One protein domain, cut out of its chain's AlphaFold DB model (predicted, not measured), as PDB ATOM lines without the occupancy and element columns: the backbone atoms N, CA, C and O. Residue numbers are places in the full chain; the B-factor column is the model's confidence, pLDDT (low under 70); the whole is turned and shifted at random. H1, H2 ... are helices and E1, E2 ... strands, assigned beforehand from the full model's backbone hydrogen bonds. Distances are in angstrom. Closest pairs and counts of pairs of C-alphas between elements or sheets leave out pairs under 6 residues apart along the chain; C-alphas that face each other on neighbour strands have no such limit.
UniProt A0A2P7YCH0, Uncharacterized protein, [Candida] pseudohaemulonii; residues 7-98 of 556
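AT A GLANCE: This is residues 7 to 98 of the 556 residues of an uncharacterized protein of [Candida] pseudohaemulonii (UniProt A0A2P7YCH0). A small antiparallel sheet, E3, E4 and E5, and a short strand hairpin, E1 and E2, make a head to one side of one very long helix, H2, with the E1-E2 hairpin between the sheet and the helix. H1 folds back beside the first part of H2 as a helical hairpin, and residues 85 to 98, of which 85 to 97 belong to H2, stick out as a free arm that makes much of the length. The printed part has 92 residues with two named helices and five named strands, in the order E1 E2 E3 E4 E5 H1 H2, and its class is mixed, helices and strands. It is loose, with a radius of gyration of the C-alphas of 16.2 A, and spans 60 by 26 by 20 A.

IN THESE COORDINATES: The larger sheet has E3, residues 21 to 23, 6.2 A long from C-alpha 21 at (-119.403, 84.508, 8.300); E4, residues 29 to 31, 6.6 A; and E5, residues 34 to 38, 10.1 A. The smaller sheet has E1, residues 7 to 9, 6.3 A, and E2, residues 12 to 15, 10.2 A. H1, residues 44 to 56, is 17.4 A long and begins at C-alpha 44 at (-113.859, 85.945, -9.006). H2, residues 61 to 97, is 53.3 A long and ends at C-alpha 97 at (-105.902, 124.960, -0.649).

HOW THE PARTS SIT: E3, E4 and E5 form a meander, each strand the antiparallel neighbour of the one before, with E3 and E5 as edge strands. In the hairpin E3 and E4, N 22 and O 30 are 2.9 A apart, within hydrogen-bond range. In the hairpin E4 and E5, N 29 and O 38 are 2.9 A apart, also within that range. The closest C-alphas of E2 and E4, those of Pro 15 and Val 31, are 7.0 A apart. E1 and E2 are an antiparallel hairpin, with N 7 and O 14 at 2.7 A, within hydrogen-bond range. The closest C-alphas of E1 and H2, those of Ile 9 and Lys 77, are 6.1 A apart. E2 and H2 are apart, but only just, with closest C-alphas at 8.2 A. Neither H1 nor H2 is on the larger sheet. H1, with residues 50 to 55 alone, touches residues 61 to 69 of H2, in a helical hairpin; the closest C-alphas are those of Leu 53 and Ala 65, 5.4 A. They have a shallow tilt of 29 degrees and run opposite ways. In H1 and H2 every O i to N i+4 pair is within hydrogen-bond range.

THE WHOLE: The outline is a rod, and the two C-alphas farthest apart, those of Thr 58 and Lys 98, are 60.2 A apart. Without residues 85 to 98, which stand free, the body of 78 residues spans 39 by 27 by 21 A. The printed part has no cut, and the six links between its named elements are tight. The mean pLDDT of the printed part is 90.0; residues 34 and 59 are under 70.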
ATOM      1  N   ILE A   7    -112.486  90.447  14.581       93.69
ATOM      2  CA  ILE A   7    -111.294  91.261  14.400       93.69
ATOM      3  C   ILE A   7    -111.694  92.609  13.792       93.69
ATOM      4  O   ILE A   7    -112.415  92.684  12.800       93.69
ATOM      5  N   ARG A   8    -111.237  93.704  14.407       93.12
ATOM      6  CA  ARG A   8    -111.509  95.062  13.923       93.12
ATOM      7  C   ARG A   8    -110.403  95.502  12.967       93.12
ATOM      8  O   ARG A   8    -109.267  95.706  13.390       93.12
ATOM      9  N   ILE A   9    -110.734  95.696  11.693       92.75
ATOM     10  CA  ILE A   9    -109.804  96.144  10.648       92.75
ATOM     11  C   ILE A   9    -110.340  97.439  10.044       92.75
ATOM     12  O   ILE A   9    -111.431  97.468   9.485       92.75
ATOM     13  N   CYS A  10    -109.584  98.534  10.174       88.81
ATOM     14  CA  CYS A  10    -109.955  99.851   9.631       88.81
ATOM     15  C   CYS A  10    -111.358 100.342  10.063       88.81
ATOM     16  O   CYS A  10    -112.024 101.054   9.321       88.81
ATOM     17  N   GLY A  11    -111.800  99.975  11.272       88.56
ATOM     18  CA  GLY A  11    -113.113 100.355  11.807       88.56
ATOM     19  C   GLY A  11    -114.260  99.408  11.444       88.56
ATOM     20  O   GLY A  11    -115.361  99.625  11.935       88.56
ATOM     21  N   VAL A  12    -113.992  98.361  10.662       90.12
ATOM     22  CA  VAL A  12    -114.949  97.326  10.254       90.12
ATOM     23  C   VAL A  12    -114.685  96.036  11.040       90.12
ATOM     24  O   VAL A  12    -113.526  95.711  11.309       90.12
ATOM     25  N   HIS A  13    -115.736  95.324  11.449       91.62
ATOM     26  CA  HIS A  13    -115.648  94.095  12.243       91.62
ATOM     27  C   HIS A  13    -115.803  92.856  11.358       91.62
ATOM     28  O   HIS A  13    -116.866  92.629  10.799       91.62
ATOM     29  N   PHE A  14    -114.750  92.052  11.244       93.56
ATOM     30  CA  PHE A  14    -114.760  90.791  10.501       93.56
ATOM     31  C   PHE A  14    -114.769  89.609  11.468       93.56
ATOM     32  O   PHE A  14    -114.059  89.681  12.472       93.56
ATOM     33  N   PRO A  15    -115.468  88.500  11.184       94.56
ATOM     34  CA  PRO A  15    -115.367  87.294  11.995       94.56
ATOM     35  C   PRO A  15    -113.927  86.803  12.040       94.56
ATOM     36  O   PRO A  15    -113.227  86.847  11.026       94.56
ATOM     37  N   ARG A  16    -113.466  86.359  13.209       95.00
ATOM     38  CA  ARG A  16    -112.158  85.713  13.343       95.00
ATOM     39  C   ARG A  16    -112.157  84.369  12.645       95.00
ATOM     40  O   ARG A  16    -111.147  84.033  12.043       95.00
ATOM     41  N   ASP A  17    -113.257  83.632  12.731       94.56
ATOM     42  CA  ASP A  17    -113.459  82.344  12.078       94.56
ATOM     43  C   ASP A  17    -114.377  82.536  10.868       94.56
ATOM     44  O   ASP A  17    -115.472  83.085  11.004       94.56
ATOM     45  N   PHE A  18    -113.948  82.090   9.684       94.69
ATOM     46  CA  PHE A  18    -114.767  82.215   8.475       94.69
ATOM     47  C   PHE A  18    -116.100  81.458   8.597       94.69
ATOM     48  O   PHE A  18    -117.048  81.775   7.889       94.69
ATOM     49  N   ARG A  19    -116.214  80.470   9.493       94.31
ATOM     50  CA  ARG A  19    -117.455  79.710   9.710       94.31
ATOM     51  C   ARG A  19    -118.553  80.525  10.388       94.31
ATOM     52  O   ARG A  19    -119.718  80.158  10.300       94.31
ATOM     53  N   GLU A  20    -118.189  81.622  11.050       92.69
ATOM     54  CA  GLU A  20    -119.137  82.577  11.635       92.69
ATOM     55  C   GLU A  20    -119.556  83.672  10.631       92.69
ATOM     56  O   GLU A  20    -120.337  84.559  10.971       92.69
ATOM     57  N   ALA A  21    -119.033  83.627   9.400       92.56
ATOM     58  CA  ALA A  21    -119.403  84.508   8.300       92.56
ATOM     59  C   ALA A  21    -120.368  83.811   7.332       92.56
ATOM     60  O   ALA A  21    -120.168  82.661   6.934       92.56
ATOM     61  N   ILE A  22    -121.371  84.554   6.867       92.94
ATOM     62  CA  ILE A  22    -122.209  84.154   5.736       92.94
ATOM     63  C   ILE A  22    -121.651  84.833   4.484       92.94
ATOM     64  O   ILE A  22    -121.583  86.058   4.407       92.94
ATOM     65  N   PHE A  23    -121.249  84.032   3.498       93.88
ATOM     66  CA  PHE A  23    -120.708  84.522   2.229       93.88
ATOM     67  C   PHE A  23    -121.778  84.491   1.139       93.88
ATOM     68  O   PHE A  23    -122.331  83.432   0.831       93.88
ATOM     69  N   GLU A  24    -122.044  85.642   0.529       93.50
ATOM     70  CA  GLU A  24    -122.873  85.745  -0.670       93.50
ATOM     71  C   GLU A  24    -122.094  85.367  -1.941       93.50
ATOM     72  O   GLU A  24    -120.866  85.353  -1.972       93.50
ATOM     73  N   LYS A  25    -122.815  85.094  -3.036       90.38
ATOM     74  CA  LYS A  25    -122.222  84.703  -4.333       90.38
ATOM     75  C   LYS A  25    -121.322  85.777  -4.961       90.38
ATOM     76  O   LYS A  25    -120.521  85.460  -5.829       90.38
ATOM     77  N   ASN A  26    -121.482  87.033  -4.556       86.81
ATOM     78  CA  ASN A  26    -120.666  88.180  -4.968       86.81
ATOM     79  C   ASN A  26    -119.385  88.343  -4.118       86.81
ATOM     80  O   ASN A  26    -118.609  89.258  -4.381       86.81
ATOM     81  N   GLY A  27    -119.169  87.494  -3.105       87.31
ATOM     82  CA  GLY A  27    -118.056  87.604  -2.163       87.31
ATOM     83  C   GLY A  27    -118.312  88.531  -0.967       87.31
ATOM     84  O   GLY A  27    -117.431  88.669  -0.113       87.31
ATOM     85  N   SER A  28    -119.497  89.144  -0.862       88.88
ATOM     86  CA  SER A  28    -119.884  89.956   0.294       88.88
ATOM     87  C   SER A  28    -120.037  89.082   1.539       88.88
ATOM     88  O   SER A  28    -120.530  87.951   1.478       88.88
ATOM     89  N   ILE A  29    -119.593  89.616   2.677       89.81
ATOM     90  CA  ILE A  29    -119.580  88.923   3.963       89.81
ATOM     91  C   ILE A  29    -120.632  89.552   4.867       89.81
ATOM     92  O   ILE A  29    -120.608  90.754   5.141       89.81
ATOM     93  N   TRP A  30    -121.526  88.713   5.366       86.94
ATOM     94  CA  TRP A  30    -122.490  89.058   6.396       86.94
ATOM     95  C   TRP A  30    -122.054  88.469   7.725       86.94
ATOM     96  O   TRP A  30    -121.576  87.333   7.792       86.94
ATOM     97  N   VAL A  31    -122.232  89.256   8.782       84.69
ATOM     98  CA  VAL A  31    -121.931  88.828  10.142       84.69
ATOM     99  C   VAL A  31    -123.174  88.968  10.998       84.69
ATOM    100  O   VAL A  31    -123.697  90.065  11.160       84.69
ATOM    101  N   ASP A  32    -123.631  87.870  11.590       73.62
ATOM    102  CA  ASP A  32    -124.943  87.804  12.248       73.62
ATOM    103  C   ASP A  32    -125.125  88.793  13.411       73.62
ATOM    104  O   ASP A  32    -126.245  89.158  13.767       73.62
ATOM    105  N   HIS A  33    -124.036  89.250  14.029       72.25
ATOM    106  CA  HIS A  33    -124.102  90.063  15.243       72.25
ATOM    107  C   HIS A  33    -124.156  91.581  15.008       72.25
ATOM    108  O   HIS A  33    -124.394  92.335  15.952       72.25
ATOM    109  N   GLU A  34    -123.927  92.052  13.781       63.81
ATOM    110  CA  GLU A  34    -124.047  93.462  13.410       63.81
ATOM    111  C   GLU A  34    -124.675  93.483  12.020       63.81
ATOM    112  O   GLU A  34    -124.135  92.872  11.112       63.81
ATOM    113  N   THR A  35    -125.804  94.168  11.818       70.31
ATOM    114  CA  THR A  35    -126.508  94.285  10.519       70.31
ATOM    115  C   THR A  35    -125.694  95.024   9.433       70.31
ATOM    116  O   THR A  35    -126.255  95.676   8.555       70.31
ATOM    117  N   ALA A  36    -124.368  95.005   9.531       74.88
ATOM    118  CA  ALA A  36    -123.421  95.552   8.592       74.88
ATOM    119  C   ALA A  36    -123.075  94.485   7.548       74.88
ATOM    120  O   ALA A  36    -122.474  93.457   7.854       74.88
ATOM    121  N   VAL A  37    -123.434  94.773   6.300       84.81
ATOM    122  CA  VAL A  37    -122.888  94.081   5.131       84.81
ATOM    123  C   VAL A  37    -121.486  94.606   4.910       84.81
ATOM    124  O   VAL A  37    -121.286  95.822   4.834       84.81
ATOM    125  N   ILE A  38    -120.515  93.704   4.834       85.19
ATOM    126  CA  ILE A  38    -119.128  94.077   4.606       85.19
ATOM    127  C   ILE A  38    -118.685  93.491   3.278       85.19
ATOM    128  O   ILE A  38    -118.546  92.279   3.119       85.19
ATOM    129  N   ASP A  39    -118.397  94.377   2.333       86.12
ATOM    130  CA  ASP A  39    -117.804  93.990   1.062       86.12
ATOM    131  C   ASP A  39    -116.304  93.774   1.256       86.12
ATOM    132  O   ASP A  39    -115.503  94.717   1.288       86.12
ATOM    133  N   LEU A  40    -115.915  92.509   1.408       91.31
ATOM    134  CA  LEU A  40    -114.530  92.111   1.226       91.31
ATOM    135  C   LEU A  40    -114.312  91.962  -0.289       91.31
ATOM    136  O   LEU A  40    -115.001  91.167  -0.916       91.31
ATOM    137  N   PRO A  41    -113.413  92.731  -0.920       88.19
ATOM    138  CA  PRO A  41    -113.188  92.622  -2.352       88.19
ATOM    139  C   PRO A  41    -112.498  91.290  -2.652       88.19
ATOM    140  O   PRO A  41    -111.396  91.029  -2.161       88.19
ATOM    141  N   TRP A  42    -113.131  90.459  -3.473       92.06
ATOM    142  CA  TRP A  42    -112.556  89.234  -4.024       92.06
ATOM    143  C   TRP A  42    -112.370  89.382  -5.528       92.06
ATOM    144  O   TRP A  42    -113.203  90.002  -6.189       92.06
ATOM    145  N   ASP A  43    -111.301  88.806  -6.075       93.38
ATOM    146  CA  ASP A  43    -111.336  88.413  -7.482       93.38
ATOM    147  C   ASP A  43    -112.259  87.189  -7.617       93.38
ATOM    148  O   ASP A  43    -112.336  86.362  -6.704       93.38
ATOM    149  N   ALA A  44    -112.953  87.059  -8.745       91.94
ATOM    150  CA  ALA A  44    -113.859  85.945  -9.006       91.94
ATOM    151  C   ALA A  44    -113.136  84.597  -8.845       91.94
ATOM    152  O   ALA A  44    -113.622  83.714  -8.144       91.94
ATOM    153  N   ALA A  45    -111.917  84.486  -9.387       95.06
ATOM    154  CA  ALA A  45    -111.107  83.275  -9.275       95.06
ATOM    155  C   ALA A  45    -110.674  82.969  -7.828       95.06
ATOM    156  O   ALA A  45    -110.607  81.809  -7.425       95.06
ATOM    157  N   GLU A  46    -110.391  84.000  -7.028       95.44
ATOM    158  CA  GLU A  46    -110.001  83.832  -5.625       95.44
ATOM    159  C   GLU A  46    -111.185  83.391  -4.766       95.44
ATOM    160  O   GLU A  46    -111.021  82.568  -3.865       95.44
ATOM    161  N   PHE A  47    -112.374  83.930  -5.038       96.12
ATOM    162  CA  PHE A  47    -113.583  83.530  -4.333       96.12
ATOM    163  C   PHE A  47    -114.006  82.107  -4.704       96.12
ATOM    164  O   PHE A  47    -114.355  81.324  -3.822       96.12
ATOM    165  N   ASP A  48    -113.898  81.735  -5.980       95.12
ATOM    166  CA  ASP A  48    -114.129  80.361  -6.431       95.12
ATOM    167  C   ASP A  48    -113.149  79.383  -5.772       95.12
ATOM    168  O   ASP A  48    -113.554  78.315  -5.309       95.12
ATOM    169  N   TYR A  49    -111.875  79.766  -5.646       95.56
ATOM    170  CA  TYR A  49    -110.878  78.974  -4.928       95.56
ATOM    171  C   TYR A  49    -111.191  78.858  -3.430       95.56
ATOM    172  O   TYR A  49    -111.114  77.768  -2.865       95.56
ATOM    173  N   PHE A  50    -111.612  79.946  -2.783       95.88
ATOM    174  CA  PHE A  50    -112.046  79.911  -1.387       95.88
ATOM    175  C   PHE A  50    -113.259  78.991  -1.184       95.88
ATOM    176  O   PHE A  50    -113.265  78.175  -0.262       95.88
ATOM    177  N   ASN A  51    -114.254  79.056  -2.075       94.94
ATOM    178  CA  ASN A  51    -115.408  78.155  -2.042       94.94
ATOM    179  C   ASN A  51    -114.992  76.698  -2.270       94.94
ATOM    180  O   ASN A  51    -115.486  75.806  -1.582       94.94
ATOM    181  N   TYR A  52    -114.039  76.450  -3.171       95.12
ATOM    182  CA  TYR A  52    -113.456  75.126  -3.369       95.12
ATOM    183  C   TYR A  52    -112.784  74.598  -2.091       95.12
ATOM    184  O   TYR A  52    -113.054  73.463  -1.693       95.12
ATOM    185  N   LEU A  53    -111.968  75.417  -1.415       94.50
ATOM    186  CA  LEU A  53    -111.335  75.045  -0.145       94.50
ATOM    187  C   LEU A  53    -112.375  74.727   0.932       94.50
ATOM    188  O   LEU A  53    -112.231  73.743   1.653       94.50
ATOM    189  N   ARG A  54    -113.442  75.528   0.999       93.31
ATOM    190  CA  ARG A  54    -114.528  75.367   1.967       93.31
ATOM    191  C   ARG A  54    -115.348  74.096   1.741       93.31
ATOM    192  O   ARG A  54    -115.710  73.434   2.707       93.31
ATOM    193  N   GLU A  55    -115.694  73.791   0.491       92.44
ATOM    194  CA  GLU A  55    -116.683  72.754   0.163       92.44
ATOM    195  C   GLU A  55    -116.073  71.409  -0.230       92.44
ATOM    196  O   GLU A  55    -116.697  70.374  -0.005       92.44
ATOM    197  N   LYS A  56    -114.891  71.403  -0.858       85.94
ATOM    198  CA  LYS A  56    -114.387  70.223  -1.582       85.94
ATOM    199  C   LYS A  56    -113.034  69.708  -1.123       85.94
ATOM    200  O   LYS A  56    -112.658  68.610  -1.530       85.94
ATOM    201  N   CYS A  57    -112.287  70.453  -0.312       76.81
ATOM    202  CA  CYS A  57    -110.973  69.983   0.109       76.81
ATOM    203  C   CYS A  57    -111.126  68.844   1.137       76.81
ATOM    204  O   CYS A  57    -111.743  69.004   2.184       76.81
ATOM    205  N   THR A  58    -110.614  67.652   0.820       77.19
ATOM    206  CA  THR A  58    -110.752  66.456   1.673       77.19
ATOM    207  C   THR A  58    -109.695  66.390   2.773       77.19
ATOM    208  O   THR A  58    -109.889  65.713   3.778       77.19
ATOM    209  N   TRP A  59    -108.581  67.100   2.595       67.81
ATOM    210  CA  TRP A  59    -107.458  67.147   3.524       67.81
ATOM    211  C   TRP A  59    -107.440  68.511   4.208       67.81
ATOM    212  O   TRP A  59    -106.996  69.502   3.639       67.81
ATOM    213  N   ASN A  60    -107.969  68.552   5.430       84.19
ATOM    214  CA  ASN A  60    -108.012  69.735   6.296       84.19
ATOM    215  C   ASN A  60    -108.552  71.032   5.625       84.19
ATOM    216  O   ASN A  60    -107.886  72.072   5.634       84.19
ATOM    217  N   PRO A  61    -109.775  70.996   5.055       86.81
ATOM    218  CA  PRO A  61    -110.393  72.134   4.358       86.81
ATOM    219  C   PRO A  61    -110.520  73.376   5.235       86.81
ATOM    220  O   PRO A  61    -110.395  74.504   4.761       86.81
ATOM    221  N   VAL A  62    -110.781  73.168   6.526       92.69
ATOM    222  CA  VAL A  62    -111.076  74.248   7.465       92.69
ATOM    223  C   VAL A  62    -109.839  75.099   7.709       92.69
ATOM    224  O   VAL A  62    -109.932  76.318   7.640       92.69
ATOM    225  N   GLU A  63    -108.681  74.488   7.959       94.44
ATOM    226  CA  GLU A  63    -107.461  75.248   8.239       94.44
ATOM    227  C   GLU A  63    -106.985  76.017   7.000       94.44
ATOM    228  O   GLU A  63    -106.725  77.215   7.089       94.44
ATOM    229  N   GLN A  64    -107.007  75.387   5.821       94.50
ATOM    230  CA  GLN A  64    -106.630  76.048   4.568       94.50
ATOM    231  C   GLN A  64    -107.574  77.201   4.204       94.50
ATOM    232  O   GLN A  64    -107.114  78.285   3.845       94.50
ATOM    233  N   ALA A  65    -108.892  77.003   4.317       96.06
ATOM    234  CA  ALA A  65    -109.866  78.066   4.072       96.06
ATOM    235  C   ALA A  65    -109.708  79.208   5.088       96.06
ATOM    236  O   ALA A  65    -109.757  80.381   4.716       96.06
ATOM    237  N   GLN A  66    -109.458  78.877   6.356       96.75
ATOM    238  CA  GLN A  66    -109.223  79.852   7.414       96.75
ATOM    239  C   GLN A  66    -107.942  80.659   7.175       96.75
ATOM    240  O   GLN A  66    -107.946  81.876   7.361       96.75
ATOM    241  N   ASP A  67    -106.861  80.029   6.729       96.12
ATOM    242  CA  ASP A  67    -105.613  80.725   6.418       96.12
ATOM    243  C   ASP A  67    -105.725  81.575   5.153       96.12
ATOM    244  O   ASP A  67    -105.261  82.720   5.142       96.12
ATOM    245  N   PHE A  68    -106.437  81.092   4.129       96.50
ATOM    246  CA  PHE A  68    -106.766  81.901   2.957       96.50
ATOM    247  C   PHE A  68    -107.605  83.126   3.345       96.50
ATOM    248  O   PHE A  68    -107.315  84.250   2.932       96.50
ATOM    249  N   TYR A  69    -108.598  82.947   4.216       96.50
ATOM    250  CA  TYR A  69    -109.416  84.035   4.741       96.50
ATOM    251  C   TYR A  69    -108.589  85.053   5.546       96.50
ATOM    252  O   TYR A  69    -108.659  86.254   5.272       96.50
ATOM    253  N   LYS A  70    -107.724  84.604   6.471       96.44
ATOM    254  CA  LYS A  70    -106.784  85.481   7.198       96.44
ATOM    255  C   LYS A  70    -105.884  86.262   6.238       96.44
ATOM    256  O   LYS A  70    -105.674  87.461   6.432       96.44
ATOM    257  N   TYR A  71    -105.375  85.607   5.195       96.62
ATOM    258  CA  TYR A  71    -104.568  86.252   4.163       96.62
ATOM    259  C   TYR A  71    -105.350  87.368   3.451       96.62
ATOM    260  O   TYR A  71    -104.836  88.480   3.293       96.62
ATOM    261  N   ARG A  72    -106.620  87.135   3.096       95.38
ATOM    262  CA  ARG A  72    -107.481  88.171   2.500       95.38
ATOM    263  C   ARG A  72    -107.757  89.329   3.448       95.38
ATOM    264  O   ARG A  72    -107.668  90.483   3.028       95.38
ATOM    265  N   LEU A  73    -108.002  89.063   4.729       95.50
ATOM    266  CA  LEU A  73    -108.145  90.117   5.739       95.50
ATOM    267  C   LEU A  73    -106.872  90.972   5.863       95.50
ATOM    268  O   LEU A  73    -106.952  92.200   5.974       95.50
ATOM    269  N   LEU A  74    -105.687  90.356   5.789       95.94
ATOM    270  CA  LEU A  74    -104.409  91.074   5.768       95.94
ATOM    271  C   LEU A  74    -104.263  91.955   4.520       95.94
ATOM    272  O   LEU A  74    -103.824  93.104   4.634       95.94
ATOM    273  N   GLN A  75    -104.666  91.466   3.346       94.25
ATOM    274  CA  GLN A  75    -104.666  92.268   2.119       94.25
ATOM    275  C   GLN A  75    -105.644  93.442   2.208       94.25
ATOM    276  O   GLN A  75    -105.283  94.574   1.879       94.25
ATOM    277  N   PHE A  76    -106.844  93.219   2.746       94.12
ATOM    278  CA  PHE A  76    -107.820  94.279   2.986       94.12
ATOM    279  C   PHE A  76    -107.286  95.348   3.942       94.12
ATOM    280  O   PHE A  76    -107.438  96.544   3.677       94.12
ATOM    281  N   LYS A  77    -106.600  94.936   5.018       94.50
ATOM    282  CA  LYS A  77    -105.919  95.847   5.948       94.50
ATOM    283  C   LYS A  77    -104.885  96.702   5.215       94.50
ATOM    284  O   LYS A  77    -104.889  97.922   5.368       94.50
ATOM    285  N   ARG A  78    -104.033  96.090   4.384       93.25
ATOM    286  CA  ARG A  78    -103.008  96.798   3.590       93.25
ATOM    287  C   ARG A  78    -103.629  97.768   2.584       93.25
ATOM    288  O   ARG A  78    -103.166  98.904   2.465       93.25
ATOM    289  N   TYR A  79    -104.676  97.349   1.877       92.56
ATOM    290  CA  TYR A  79    -105.354  98.171   0.876       92.56
ATOM    291  C   TYR A  79    -106.051  99.384   1.507       92.56
ATOM    292  O   TYR A  79    -105.824 100.521   1.082       92.56
ATOM    293  N   ASN A  80    -106.846  99.175   2.561       90.31
ATOM    294  CA  ASN A  80    -107.552 100.268   3.230       90.31
ATOM    295  C   ASN A  80    -106.616 101.200   3.985       90.31
ATOM    296  O   ASN A  80    -106.867 102.400   4.012       90.31
ATOM    297  N   TRP A  81    -105.509 100.695   4.532       84.44
ATOM    298  CA  TRP A  81    -104.464 101.549   5.088       84.44
ATOM    299  C   TRP A  81    -103.915 102.526   4.039       84.44
ATOM    300  O   TRP A  81    -103.899 103.737   4.264       84.44
ATOM    301  N   LYS A  82    -103.557 102.027   2.846       87.31
ATOM    302  CA  LYS A  82    -103.099 102.875   1.732       87.31
ATOM    303  C   LYS A  82    -104.169 103.877   1.293       87.31
ATOM    304  O   LYS A  82    -103.850 105.027   0.994       87.31
ATOM    305  N   ARG A  83    -105.441 103.470   1.258       87.62
ATOM    306  CA  ARG A  83    -106.559 104.372   0.936       87.62
ATOM    307  C   ARG A  83    -106.738 105.455   2.000       87.62
ATOM    308  O   ARG A  83    -106.853 106.621   1.644       87.62
ATOM    309  N   ALA A  84    -106.686 105.094   3.280       81.25
ATOM    310  CA  ALA A  84    -106.782 106.033   4.392       81.25
ATOM    311  C   ALA A  84    -105.636 107.058   4.375       81.25
ATOM    312  O   ALA A  84    -105.887 108.240   4.602       81.25
ATOM    313  N   GLN A  85    -104.412 106.640   4.032       83.56
ATOM    314  CA  GLN A  85    -103.280 107.551   3.825       83.56
ATOM    315  C   GLN A  85    -103.495 108.500   2.637       83.56
ATOM    316  O   GLN A  85    -103.228 109.695   2.732       83.56
ATOM    317  N   LYS A  86    -104.021 108.005   1.510       90.25
ATOM    318  CA  LYS A  86    -104.356 108.873   0.370       90.25
ATOM    319  C   LYS A  86    -105.455 109.871   0.728       90.25
ATOM    320  O   LYS A  86    -105.346 111.048   0.401       90.25
ATOM    321  N   GLU A  87    -106.499 109.430   1.423       89.50
ATOM    322  CA  GLU A  87    -107.588 110.304   1.864       89.50
ATOM    323  C   GLU A  87    -107.129 111.329   2.906       89.50
ATOM    324  O   GLU A  87    -107.604 112.467   2.880       89.50
ATOM    325  N   SER A  88    -106.208 110.973   3.809       86.12
ATOM    326  CA  SER A  88    -105.636 111.929   4.760       86.12
ATOM    327  C   SER A  88    -104.806 112.992   4.041       86.12
ATOM    328  O   SER A  88    -104.993 114.179   4.315       86.12
ATOM    329  N   LEU A  89    -103.997 112.594   3.056       92.38
ATOM    330  CA  LEU A  89    -103.202 113.500   2.231       92.38
ATOM    331  C   LEU A  89    -104.093 114.429   1.391       92.38
ATOM    332  O   LEU A  89    -103.887 115.640   1.380       92.38
ATOM    333  N   VAL A  90    -105.157 113.910   0.768       93.38
ATOM    334  CA  VAL A  90    -106.150 114.734   0.050       93.38
ATOM    335  C   VAL A  90    -106.843 115.715   0.998       93.38
ATOM    336  O   VAL A  90    -106.977 116.894   0.670       93.38
ATOM    337  N   LYS A  91    -107.245 115.274   2.199       91.75
ATOM    338  CA  LYS A  91    -107.822 116.162   3.222       91.75
ATOM    339  C   LYS A  91    -106.830 117.238   3.656       91.75
ATOM    340  O   LYS A  91    -107.244 118.367   3.908       91.75
ATOM    341  N   GLU A  92    -105.543 116.922   3.749       91.31
ATOM    342  CA  GLU A  92    -104.507 117.901   4.066       91.31
ATOM    343  C   GLU A  92    -104.314 118.919   2.936       91.31
ATOM    344  O   GLU A  92    -104.323 120.125   3.191       91.31
ATOM    345  N   HIS A  93    -104.244 118.466   1.682       91.38
ATOM    346  CA  HIS A  93    -104.189 119.349   0.517       91.38
ATOM    347  C   HIS A  93    -105.422 120.253   0.425       91.38
ATOM    348  O   HIS A  93    -105.274 121.451   0.204       91.38
ATOM    349  N   MET A  94    -106.624 119.731   0.679       90.81
ATOM    350  CA  MET A  94    -107.844 120.545   0.733       90.81
ATOM    351  C   MET A  94    -107.820 121.565   1.877       90.81
ATOM    352  O   MET A  94    -108.297 122.686   1.712       90.81
ATOM    353  N   LYS A  95    -107.232 121.218   3.031       91.81
ATOM    354  CA  LYS A  95    -107.033 122.170   4.135       91.81
ATOM    355  C   LYS A  95    -106.032 123.272   3.776       91.81
ATOM    356  O   LYS A  95    -106.245 124.402   4.202       91.81
ATOM    357  N   ARG A  96    -104.976 122.968   3.010       86.69
ATOM    358  CA  ARG A  96    -103.985 123.955   2.534       86.69
ATOM    359  C   ARG A  96    -104.512 124.824   1.388       86.69
ATOM    360  O   ARG A  96    -104.196 126.004   1.340       86.69
ATOM    361  N   ALA A  97    -105.323 124.257   0.495       87.31
ATOM    362  CA  ALA A  97    -105.902 124.960  -0.649       87.31
ATOM    363  C   ALA A  97    -107.095 125.850  -0.278       87.31
ATOM    364  O   ALA A  97    -107.519 126.662  -1.096       87.31
ATOM    365  N   LYS A  98    -107.652 125.716   0.935       91.19
ATOM    366  CA  LYS A  98    -108.683 126.630   1.422       91.19
ATOM    367  C   LYS A  98    -108.046 128.019   1.576       91.19
ATOM    368  O   LYS A  98    -107.205 128.170   2.466       91.19
TER     369      LYS A  98